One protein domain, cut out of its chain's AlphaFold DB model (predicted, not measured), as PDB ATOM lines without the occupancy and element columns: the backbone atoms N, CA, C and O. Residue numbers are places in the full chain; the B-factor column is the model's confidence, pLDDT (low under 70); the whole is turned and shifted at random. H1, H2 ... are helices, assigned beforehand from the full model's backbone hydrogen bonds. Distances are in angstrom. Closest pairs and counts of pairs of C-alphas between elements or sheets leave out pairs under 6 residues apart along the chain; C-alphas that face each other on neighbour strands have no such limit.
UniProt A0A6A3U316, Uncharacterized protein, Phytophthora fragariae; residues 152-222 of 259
ATOM      1  N   GLU A 152     -12.988  23.602  24.571       89.31
ATOM      2  CA  GLU A 152     -12.931  22.616  25.644       89.31
ATOM      3  C   GLU A 152     -14.250  21.851  25.807       89.31
ATOM      4  O   GLU A 152     -14.250  20.625  25.862       89.31
ATOM      5  N   GLU A 153     -15.395  22.539  25.795       89.00
ATOM      6  CA  GLU A 153     -16.717  21.896  25.848       89.00
ATOM      7  C   GLU A 153     -16.967  20.987  24.646       89.00
ATOM      8  O   GLU A 153     -17.545  19.910  24.790       89.00
ATOM      9  N   VAL A 154     -16.523  21.396  23.455       90.38
ATOM     10  CA  VAL A 154     -16.617  20.553  22.259       90.38
ATOM     11  C   VAL A 154     -15.775  19.289  22.435       90.38
ATOM     12  O   VAL A 154     -16.272  18.195  22.167       90.38
ATOM     13  N   ALA A 155     -14.544  19.414  22.937       92.44
ATOM     14  CA  ALA A 155     -13.675  18.269  23.203       92.44
ATOM     15  C   ALA A 155     -14.281  17.316  24.249       92.44
ATOM     16  O   ALA A 155     -14.378  16.115  23.998       92.44
ATOM     17  N   MET A 156     -14.767  17.850  25.376       92.94
ATOM     18  CA  MET A 156     -15.436  17.072  26.427       92.94
ATOM     19  C   MET A 156     -16.658  16.318  25.897       92.94
ATOM     20  O   MET A 156     -16.866  15.154  26.229       92.94
ATOM     21  N   ARG A 157     -17.456  16.943  25.024       91.62
ATOM     22  CA  ARG A 157     -18.614  16.279  24.412       91.62
ATOM     23  C   ARG A 157     -18.238  15.188  23.434       91.62
ATOM     24  O   ARG A 157     -18.934  14.177  23.383       91.62
ATOM     25  N   MET A 158     -17.196  15.403  22.636       91.62
ATOM     26  CA  MET A 158     -16.700  14.372  21.731       91.62
ATOM     27  C   MET A 158     -16.229  13.155  22.523       91.62
ATOM     28  O   MET A 158     -16.590  12.034  22.179       91.62
ATOM     29  N   GLU A 159     -15.496  13.378  23.612       91.38
ATOM     30  CA  GLU A 159     -15.002  12.321  24.492       91.38
ATOM     31  C   GLU A 159     -16.138  11.585  25.217       91.38
ATOM     32  O   GLU A 159     -16.189  10.357  25.186       91.38
ATOM     33  N   ALA A 160     -17.120  12.311  25.761       91.81
ATOM     34  CA  ALA A 160     -18.305  11.730  26.397       91.81
ATOM     35  C   ALA A 160     -19.134  10.836  25.457       91.81
ATOM     36  O   ALA A 160     -19.762   9.875  25.902       91.81
ATOM     37  N   GLN A 161     -19.153  11.163  24.162       89.88
ATOM     38  CA  GLN A 161     -19.899  10.434  23.134       89.88
ATOM     39  C   GLN A 161     -19.077   9.338  22.455       89.88
ATOM     40  O   GLN A 161     -19.638   8.555  21.684       89.88
ATOM     41  N   MET A 162     -17.774   9.232  22.728       87.81
ATOM     42  CA  MET A 162     -16.992   8.133  22.178       87.81
ATOM     43  C   MET A 162     -17.543   6.788  22.671       87.81
ATOM     44  O   MET A 162     -18.010   6.685  23.808       87.81
ATOM     45  N   PRO A 163     -17.534   5.748  21.824       84.75
ATOM     46  CA  PRO A 163     -17.988   4.431  22.234       84.75
ATOM     47  C   PRO A 163     -17.067   3.903  23.336       84.75
ATOM     48  O   PRO A 163     -15.867   3.718  23.126       84.75
ATOM     49  N   ALA A 164     -17.634   3.661  24.514       81.50
ATOM     50  CA  ALA A 164     -16.909   3.077  25.628       81.50
ATOM     51  C   ALA A 164     -16.922   1.547  25.538       81.50
ATOM     52  O   ALA A 164     -17.931   0.939  25.175       81.50
ATOM     53  N   GLN A 165     -15.801   0.924  25.898       71.00
ATOM     54  CA  GLN A 165     -15.723  -0.522  26.095       71.00
ATOM     55  C   GLN A 165     -16.367  -0.853  27.445       71.00
ATOM     56  O   GLN A 165     -15.690  -0.869  28.471       71.00
ATOM     57  N   ALA A 166     -17.688  -1.031  27.456       66.81
ATOM     58  CA  ALA A 166     -18.394  -1.533  28.627       66.81
ATOM     59  C   ALA A 166     -18.031  -3.011  28.812       66.81
ATOM     60  O   ALA A 166     -18.238  -3.817  27.900       66.81
ATOM     61  N   CYS A 167     -17.461  -3.361  29.965       61.72
ATOM     62  CA  CYS A 167     -17.273  -4.764  30.297       61.72
ATOM     63  C   CYS A 167     -18.635  -5.360  30.671       61.72
ATOM     64  O   CYS A 167     -19.438  -4.713  31.337       61.72
ATOM     65  N   CYS A 168     -18.939  -6.554  30.162       62.47
ATOM     66  CA  CYS A 168     -20.194  -7.251  30.467       62.47
ATOM     67  C   CYS A 168     -20.092  -8.128  31.722       62.47
ATOM     68  O   CYS A 168     -21.091  -8.723  32.118       62.47
ATOM     69  N   ASP A 169     -18.899  -8.259  32.304       58.12
ATOM     70  CA  ASP A 169     -18.768  -8.724  33.676       58.12
ATOM     71  C   ASP A 169     -19.061  -7.532  34.594       58.12
ATOM     72  O   ASP A 169     -18.814  -6.388  34.232       58.12
ATOM     73  N   GLU A 170     -19.615  -7.752  35.782       62.34
ATOM     74  CA  GLU A 170     -19.921  -6.672  36.739       62.34
ATOM     75  C   GLU A 170     -18.654  -5.962  37.276       62.34
ATOM     76  O   GLU A 170     -18.695  -5.281  38.301       62.34
ATOM     77  N   SER A 171     -17.509  -6.131  36.603       70.31
ATOM     78  CA  SER A 171     -16.266  -5.450  36.899       70.31
ATOM     79  C   SER A 171     -16.299  -4.032  36.333       70.31
ATOM     80  O   SER A 171     -16.523  -3.779  35.149       70.31
ATOM     81  N   VAL A 172     -16.079  -3.086  37.234       81.25
ATOM     82  CA  VAL A 172     -16.000  -1.670  36.915       81.25
ATOM     83  C   VAL A 172     -14.530  -1.300  36.757       81.25
ATOM     84  O   VAL A 172     -13.698  -1.660  37.591       81.25
ATOM     85  N   ARG A 173     -14.197  -0.582  35.684       86.44
ATOM     86  CA  ARG A 173     -12.865  -0.006  35.486       86.44
ATOM     87  C   ARG A 173     -12.757   1.302  36.268       86.44
ATOM     88  O   ARG A 173     -13.687   2.104  36.264       86.44
ATOM     89  N   ASP A 174     -11.585   1.581  36.829       86.56
ATOM     90  CA  ASP A 174     -11.287   2.894  37.406       86.56
ATOM     91  C   ASP A 174     -11.440   4.021  36.368       86.56
ATOM     92  O   ASP A 174     -10.890   3.956  35.261       86.56
ATOM     93  N   GLY A 175     -12.179   5.069  36.733       83.12
ATOM     94  CA  GLY A 175     -12.365   6.256  35.902       83.12
ATOM     95  C   GLY A 175     -11.077   7.064  35.755       83.12
ATOM     96  O   GLY A 175     -10.321   7.255  36.707       83.12
ATOM     97  N   THR A 176     -10.817   7.562  34.549       90.75
ATOM     98  CA  THR A 176      -9.700   8.483  34.311       90.75
ATOM     99  C   THR A 176     -10.011   9.873  34.872       90.75
ATOM    100  O   THR A 176     -11.171  10.252  35.039       90.75
ATOM    101  N   VAL A 177      -8.970  10.676  35.124       92.88
ATOM    102  CA  VAL A 177      -9.124  12.073  35.585       92.88
ATOM    103  C   VAL A 177     -10.009  12.871  34.626       92.88
ATOM    104  O   VAL A 177     -10.897  13.597  35.060       92.88
ATOM    105  N   ARG A 178      -9.815  12.662  33.322       92.62
ATOM    106  CA  ARG A 178     -10.564  13.331  32.262       92.62
ATOM    107  C   ARG A 178     -12.039  12.926  32.231       92.62
ATOM    108  O   ARG A 178     -12.909  13.786  32.162       92.62
ATOM    109  N   GLU A 179     -12.331  11.632  32.348       92.69
ATOM    110  CA  GLU A 179     -13.709  11.131  32.459       92.69
ATOM    111  C   GLU A 179     -14.416  11.700  33.695       92.69
ATOM    112  O   GLU A 179     -15.592  12.054  33.627       92.69
ATOM    113  N   ASN A 180     -13.696  11.854  34.809       92.19
ATOM    114  CA  ASN A 180     -14.242  12.458  36.019       92.19
ATOM    115  C   ASN A 180     -14.526  13.963  35.847       92.19
ATOM    116  O   ASN A 180     -15.582  14.433  36.261       92.19
ATOM    117  N   GLU A 181     -13.637  14.720  35.197       93.69
ATOM    118  CA  GLU A 181     -13.883  16.131  34.845       93.69
ATOM    119  C   GLU A 181     -15.146  16.286  33.986       93.69
ATOM    120  O   GLU A 181     -16.000  17.127  34.273       93.69
ATOM    121  N   ILE A 182     -15.294  15.428  32.974       93.50
ATOM    122  CA  ILE A 182     -16.456  15.409  32.080       93.50
ATOM    123  C   ILE A 182     -17.732  15.053  32.848       93.50
ATOM    124  O   ILE A 182     -18.763  15.701  32.655       93.50
ATOM    125  N   LEU A 183     -17.674  14.056  33.734       92.38
ATOM    126  CA  LEU A 183     -18.812  13.650  34.556       92.38
ATOM    127  C   LEU A 183     -19.263  14.786  35.482       92.38
ATOM    128  O   LEU A 183     -20.457  15.061  35.574       92.38
ATOM    129  N   MET A 184     -18.328  15.493  36.118       92.94
ATOM    130  CA  MET A 184     -18.645  16.629  36.988       92.94
ATOM    131  C   MET A 184     -19.221  17.812  36.201       92.94
ATOM    132  O   MET A 184     -20.177  18.441  36.653       92.94
ATOM    133  N   ALA A 185     -18.698  18.095  35.003       91.50
ATOM    134  CA  ALA A 185     -19.249  19.123  34.119       91.50
ATOM    135  C   ALA A 185     -20.675  18.783  33.647       91.50
ATOM    136  O   ALA A 185     -21.526  19.672  33.552       91.50
ATOM    137  N   TYR A 186     -20.944  17.501  33.388       91.88
ATOM    138  CA  TYR A 186     -22.266  16.989  33.033       91.88
ATOM    139  C   TYR A 186     -23.259  17.101  34.197       91.88
ATOM    140  O   TYR A 186     -24.315  17.709  34.041       91.88
ATOM    141  N   LEU A 187     -22.896  16.618  35.389       90.06
ATOM    142  CA  LEU A 187     -23.733  16.725  36.591       90.06
ATOM    143  C   LEU A 187     -23.999  18.177  37.003       90.06
ATOM    144  O   LEU A 187     -25.072  18.496  37.506       90.06
ATOM    145  N   GLY A 188     -23.037  19.070  36.761       88.25
ATOM    146  CA  GLY A 188     -23.190  20.506  36.983       88.25
ATOM    147  C   GLY A 188     -24.061  21.225  35.945       88.25
ATOM    148  O   GLY A 188     -24.261  22.431  36.073       88.25
ATOM    149  N   GLY A 189     -24.547  20.533  34.906       85.31
ATOM    150  CA  GLY A 189     -25.336  21.123  33.820       85.31
ATOM    151  C   GLY A 189     -24.538  22.029  32.874       85.31
ATOM    152  O   GLY A 189     -25.121  22.687  32.015       85.31
ATOM    153  N   GLY A 190     -23.209  22.077  33.011       84.69
ATOM    154  CA  GLY A 190     -22.322  22.822  32.112       84.69
ATOM    155  C   GLY A 190     -22.086  22.101  30.781       84.69
ATOM    156  O   GLY A 190     -21.768  22.734  29.775       84.69
ATOM    157  N   LEU A 191     -22.277  20.778  30.761       87.38
ATOM    158  CA  LEU A 191     -22.140  19.935  29.579       87.38
ATOM    159  C   LEU A 191     -23.492  19.329  29.187       87.38
ATOM    160  O   LEU A 191     -23.915  18.323  29.746       87.38
ATOM    161  N   ASP A 192     -24.163  19.926  28.206       85.75
ATOM    162  CA  ASP A 192     -25.456  19.434  27.716       85.75
ATOM    163  C   ASP A 192     -25.271  18.313  26.666       85.75
ATOM    164  O   ASP A 192     -24.730  18.512  25.575       85.75
ATOM    165  N   LEU A 193     -25.654  17.089  27.007       87.94
ATOM    166  CA  LEU A 193     -25.468  15.912  26.159       87.94
ATOM    167  C   LEU A 193     -26.827  15.329  25.756       87.94
ATOM    168  O   LEU A 193     -27.768  15.399  26.536       87.94
ATOM    169  N   PRO A 194     -26.947  14.701  24.571       85.94
ATOM    170  CA  PRO A 194     -28.199  14.063  24.155       85.94
ATOM    171  C   PRO A 194     -28.547  12.821  24.993       85.94
ATOM    172  O   PRO A 194     -29.702  12.414  25.054       85.94
ATOM    173  N   HIS A 195     -27.545  12.203  25.610       87.19
ATOM    174  CA  HIS A 195     -27.656  11.043  26.485       87.19
ATOM    175  C   HIS A 195     -26.545  11.121  27.542       87.19
ATOM    176  O   HIS A 195     -25.565  11.849  27.333       87.19
ATOM    177  N   PRO A 196     -26.625  10.346  28.635       90.19
ATOM    178  CA  PRO A 196     -25.532  10.254  29.595       90.19
ATOM    179  C   PRO A 196     -24.201   9.871  28.916       90.19
ATOM    180  O   PRO A 196     -24.216   9.143  27.913       90.19
ATOM    181  N   PRO A 197     -23.045  10.341  29.424       92.62
ATOM    182  CA  PRO A 197     -21.732   9.960  28.908       92.62
ATOM    183  C   PRO A 197     -21.551   8.439  28.786       92.62
ATOM    184  O   PRO A 197     -21.798   7.688  29.728       92.62
ATOM    185  N   ASN A 198     -21.061   7.970  27.637       90.88
ATOM    186  CA  ASN A 198     -20.981   6.538  27.329       90.88
ATOM    187  C   ASN A 198     -20.046   5.771  28.272       90.88
ATOM    188  O   ASN A 198     -20.303   4.608  28.585       90.88
ATOM    189  N   PHE A 199     -18.972   6.417  28.736       90.19
ATOM    190  CA  PHE A 199     -17.997   5.798  29.633       90.19
ATOM    191  C   PHE A 199     -18.566   5.461  31.012       90.19
ATOM    192  O   PHE A 199     -18.001   4.598  31.678       90.19
ATOM    193  N   ILE A 200     -19.703   6.049  31.419       90.69
ATOM    194  CA  ILE A 200     -20.371   5.753  32.699       90.69
ATOM    195  C   ILE A 200     -20.646   4.256  32.847       90.69
ATOM    196  O   ILE A 200     -20.448   3.703  33.923       90.69
ATOM    197  N   LYS A 201     -20.996   3.582  31.749       88.81
ATOM    198  CA  LYS A 201     -21.268   2.137  31.717       88.81
ATOM    199  C   LYS A 201     -20.045   1.274  32.036       88.81
ATOM    200  O   LYS A 201     -20.188   0.096  32.324       88.81
ATOM    201  N   ALA A 202     -18.846   1.841  31.922       86.38
ATOM    202  CA  ALA A 202     -17.589   1.165  32.227       86.38
ATOM    203  C   ALA A 202     -17.014   1.564  33.596       86.38
ATOM    204  O   ALA A 202     -16.191   0.822  34.125       86.38
ATOM    205  N   ILE A 203     -17.408   2.726  34.144       87.75
ATOM    206  CA  ILE A 203     -16.849   3.295  35.386       87.75
ATOM    207  C   ILE A 203     -17.812   3.276  36.580       87.75
ATOM    208  O   ILE A 203     -17.382   3.542  37.698       87.75
ATOM    209  N   LEU A 204     -19.099   2.990  36.371       86.19
ATOM    210  CA  LEU A 204     -20.097   2.890  37.434       86.19
ATOM    211  C   LEU A 204     -20.741   1.507  37.468       86.19
ATOM    212  O   LEU A 204     -20.887   0.830  36.455       86.19
ATOM    213  N   ILE A 205     -21.173   1.127  38.670       86.75
ATOM    214  CA  ILE A 205     -22.007  -0.052  38.908       86.75
ATOM    215  C   ILE A 205     -23.412   0.221  38.349       86.75
ATOM    216  O   ILE A 205     -23.877   1.365  38.366       86.75
ATOM    217  N   GLY A 206     -24.106  -0.829  37.901       84.81
ATOM    218  CA  GLY A 206     -25.416  -0.731  37.244       84.81
ATOM    219  C   GLY A 206     -26.471   0.086  38.003       84.81
ATOM    220  O   GLY A 206     -27.245   0.796  37.369       84.81
ATOM    221  N   GLU A 207     -26.475   0.069  39.341       87.19
ATOM    222  CA  GLU A 207     -27.394   0.890  40.150       87.19
ATOM    223  C   GLU A 207     -27.132   2.396  39.984       87.19
ATOM    224  O   GLU A 207     -28.050   3.171  39.716       87.19
ATOM    225  N   HIS A 208     -25.869   2.819  40.072       88.88
ATOM    226  CA  HIS A 208     -25.498   4.223  39.880       88.88
ATOM    227  C   HIS A 208     -25.696   4.664  38.425       88.88
ATOM    228  O   HIS A 208     -26.057   5.813  38.175       88.88
ATOM    229  N   GLN A 209     -25.487   3.756  37.466       90.19
ATOM    230  CA  GLN A 209     -25.786   4.010  36.059       90.19
ATOM    231  C   GLN A 209     -27.282   4.277  35.860       90.19
ATOM    232  O   GLN A 209     -27.631   5.293  35.263       90.19
ATOM    233  N   ALA A 210     -28.150   3.411  36.390       90.00
ATOM    234  CA  ALA A 210     -29.598   3.570  36.288       90.00
ATOM    235  C   ALA A 210     -30.060   4.899  36.902       90.00
ATOM    236  O   ALA A 210     -30.813   5.637  36.278       90.00
ATOM    237  N   MET A 211     -29.522   5.268  38.069       91.12
ATOM    238  CA  MET A 211     -29.821   6.555  38.705       91.12
ATOM    239  C   MET A 211     -29.455   7.757  37.813       91.12
ATOM    240  O   MET A 211     -30.205   8.733  37.753       91.12
ATOM    241  N   LEU A 212     -28.311   7.714  37.118       89.94
ATOM    242  CA  LEU A 212     -27.904   8.786  36.201       89.94
ATOM    243  C   LEU A 212     -28.735   8.814  34.918       89.94
ATOM    244  O   LEU A 212     -29.026   9.897  34.414       89.94
ATOM    245  N   GLU A 213     -29.124   7.652  34.402       89.38
ATOM    246  CA  GLU A 213     -30.023   7.541  33.252       89.38
ATOM    247  C   GLU A 213     -31.419   8.097  33.585       89.38
ATOM    248  O   GLU A 213     -31.937   8.920  32.830       89.38
ATOM    249  N   ASP A 214     -31.971   7.765  34.755       90.38
ATOM    250  CA  ASP A 214     -33.254   8.292  35.238       90.38
ATOM    251  C   ASP A 214     -33.205   9.811  35.459       90.38
ATOM    252  O   ASP A 214     -34.121  10.541  35.074       90.38
ATOM    253  N   MET A 215     -32.116  10.318  36.046       88.31
ATOM    254  CA  MET A 215     -31.895  11.758  36.202       88.31
ATOM    255  C   MET A 215     -31.821  12.462  34.838       88.31
ATOM    256  O   MET A 215     -32.412  13.530  34.660       88.31
ATOM    257  N   HIS A 216     -31.109  11.880  33.867       88.12
ATOM    258  CA  HIS A 216     -31.016  12.421  32.510       88.12
ATOM    259  C   HIS A 216     -32.390  12.513  31.844       88.12
ATOM    260  O   HIS A 216     -32.758  13.561  31.311       88.12
ATOM    261  N   GLU A 217     -33.172  11.442  31.935       86.31
ATOM    262  CA  GLU A 217     -34.536  11.389  31.412       86.31
ATOM    263  C   GLU A 217     -35.430  12.456  32.071       86.31
ATOM    264  O   GLU A 217     -36.147  13.191  31.389       86.31
ATOM    265  N   ALA A 218     -35.350  12.597  33.396       84.81
ATOM    266  CA  ALA A 218     -36.212  13.495  34.159       84.81
ATOM    267  C   ALA A 218     -35.890  14.985  33.968       84.81
ATOM    268  O   ALA A 218     -36.804  15.811  33.977       84.81
ATOM    269  N   TYR A 219     -34.613  15.350  33.823       77.69
ATOM    270  CA  TYR A 219     -34.193  16.755  33.882       77.69
ATOM    271  C   TYR A 219     -33.591  17.288  32.584       77.69
ATOM    272  O   TYR A 219     -33.748  18.473  32.296       77.69
ATOM    273  N   PHE A 220     -32.946  16.442  31.780       75.38
ATOM    274  CA  PHE A 220     -32.290  16.871  30.543       75.38
ATOM    275  C   PHE A 220     -33.178  16.618  29.312       75.38
ATOM    276  O   PHE A 220     -33.295  17.495  28.450       75.38
ATOM    277  N   ASN A 221     -33.908  15.495  29.267       66.00
ATOM    278  CA  ASN A 221     -34.811  15.173  28.149       66.00
ATOM    279  C   ASN A 221     -36.128  15.981  28.153       66.00
ATOM    280  O   ASN A 221     -36.695  16.232  27.085       66.00
ATOM    281  N   VAL A 222     -36.593  16.475  29.312       53.59
ATOM    282  CA  VAL A 222     -37.835  17.279  29.430       53.59
ATOM    283  C   VAL A 222     -37.766  18.607  28.666       53.59
ATOM    284  O   VAL A 222     -38.795  19.178  28.295       53.59
TER     285      VAL A 222
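AT A GLANCE: This is residues 152 to 222 of the 259 residues of an uncharacterized protein of Phytophthora fragariae (UniProt A0A6A3U316). Two short helices, H1 and H2, lie crosswise on one side and the longest helix, H4, on the other, with small H3 and residues 195 to 199 between. Residues 162 to 176 loop out to one end. The printed part has 71 residues with four named helices, H1 to H4 in chain order, and no named strand: all helix, compact, radius of gyration of the C-alphas 11.6 A, spans 31 by 26 by 17 A.

HOW THE PARTS SIT: H1, residues 152 to 161, and H2, residues 177 to 187, only just touch, with 3 pairs of C-alphas within 8 A, closest Met 156 and Ile 182 at 6.0 A; they stand about perpendicular at 85 degrees. H3, residues 200 to 203, is near H2, and close but not clearly touching H4, residues 206 to 222; their closest C-alphas, Lys 201 and Gln 209, are 6.5 A apart. H4 is apart from H1 and H2. Every O i to N i+4 pair is within hydrogen-bond range in H1 and H2, 11 of 13 in H4; H3 is too short for one.

IN THESE COORDINATES: H1, 14.3 A from first to last C-alpha, begins at C-alpha 152 (-12.931, 22.616, 25.644). H2 measures 15.4 A, H3 5.1 A. H4, 23.2 A, has a kink of 25 degrees near residue 216 and ends at C-alpha 222 (-37.835, 17.279, 29.430).

THE WHOLE: The farthest C-alphas, Glu 152 and Asp 169, are 32.9 A apart. The printed part has no cut; links H1 to H2 and H2 to H3 are long, H3 to H4 tight. The pLDDT is under 70 at residues 166 to 170 and 221 to 222.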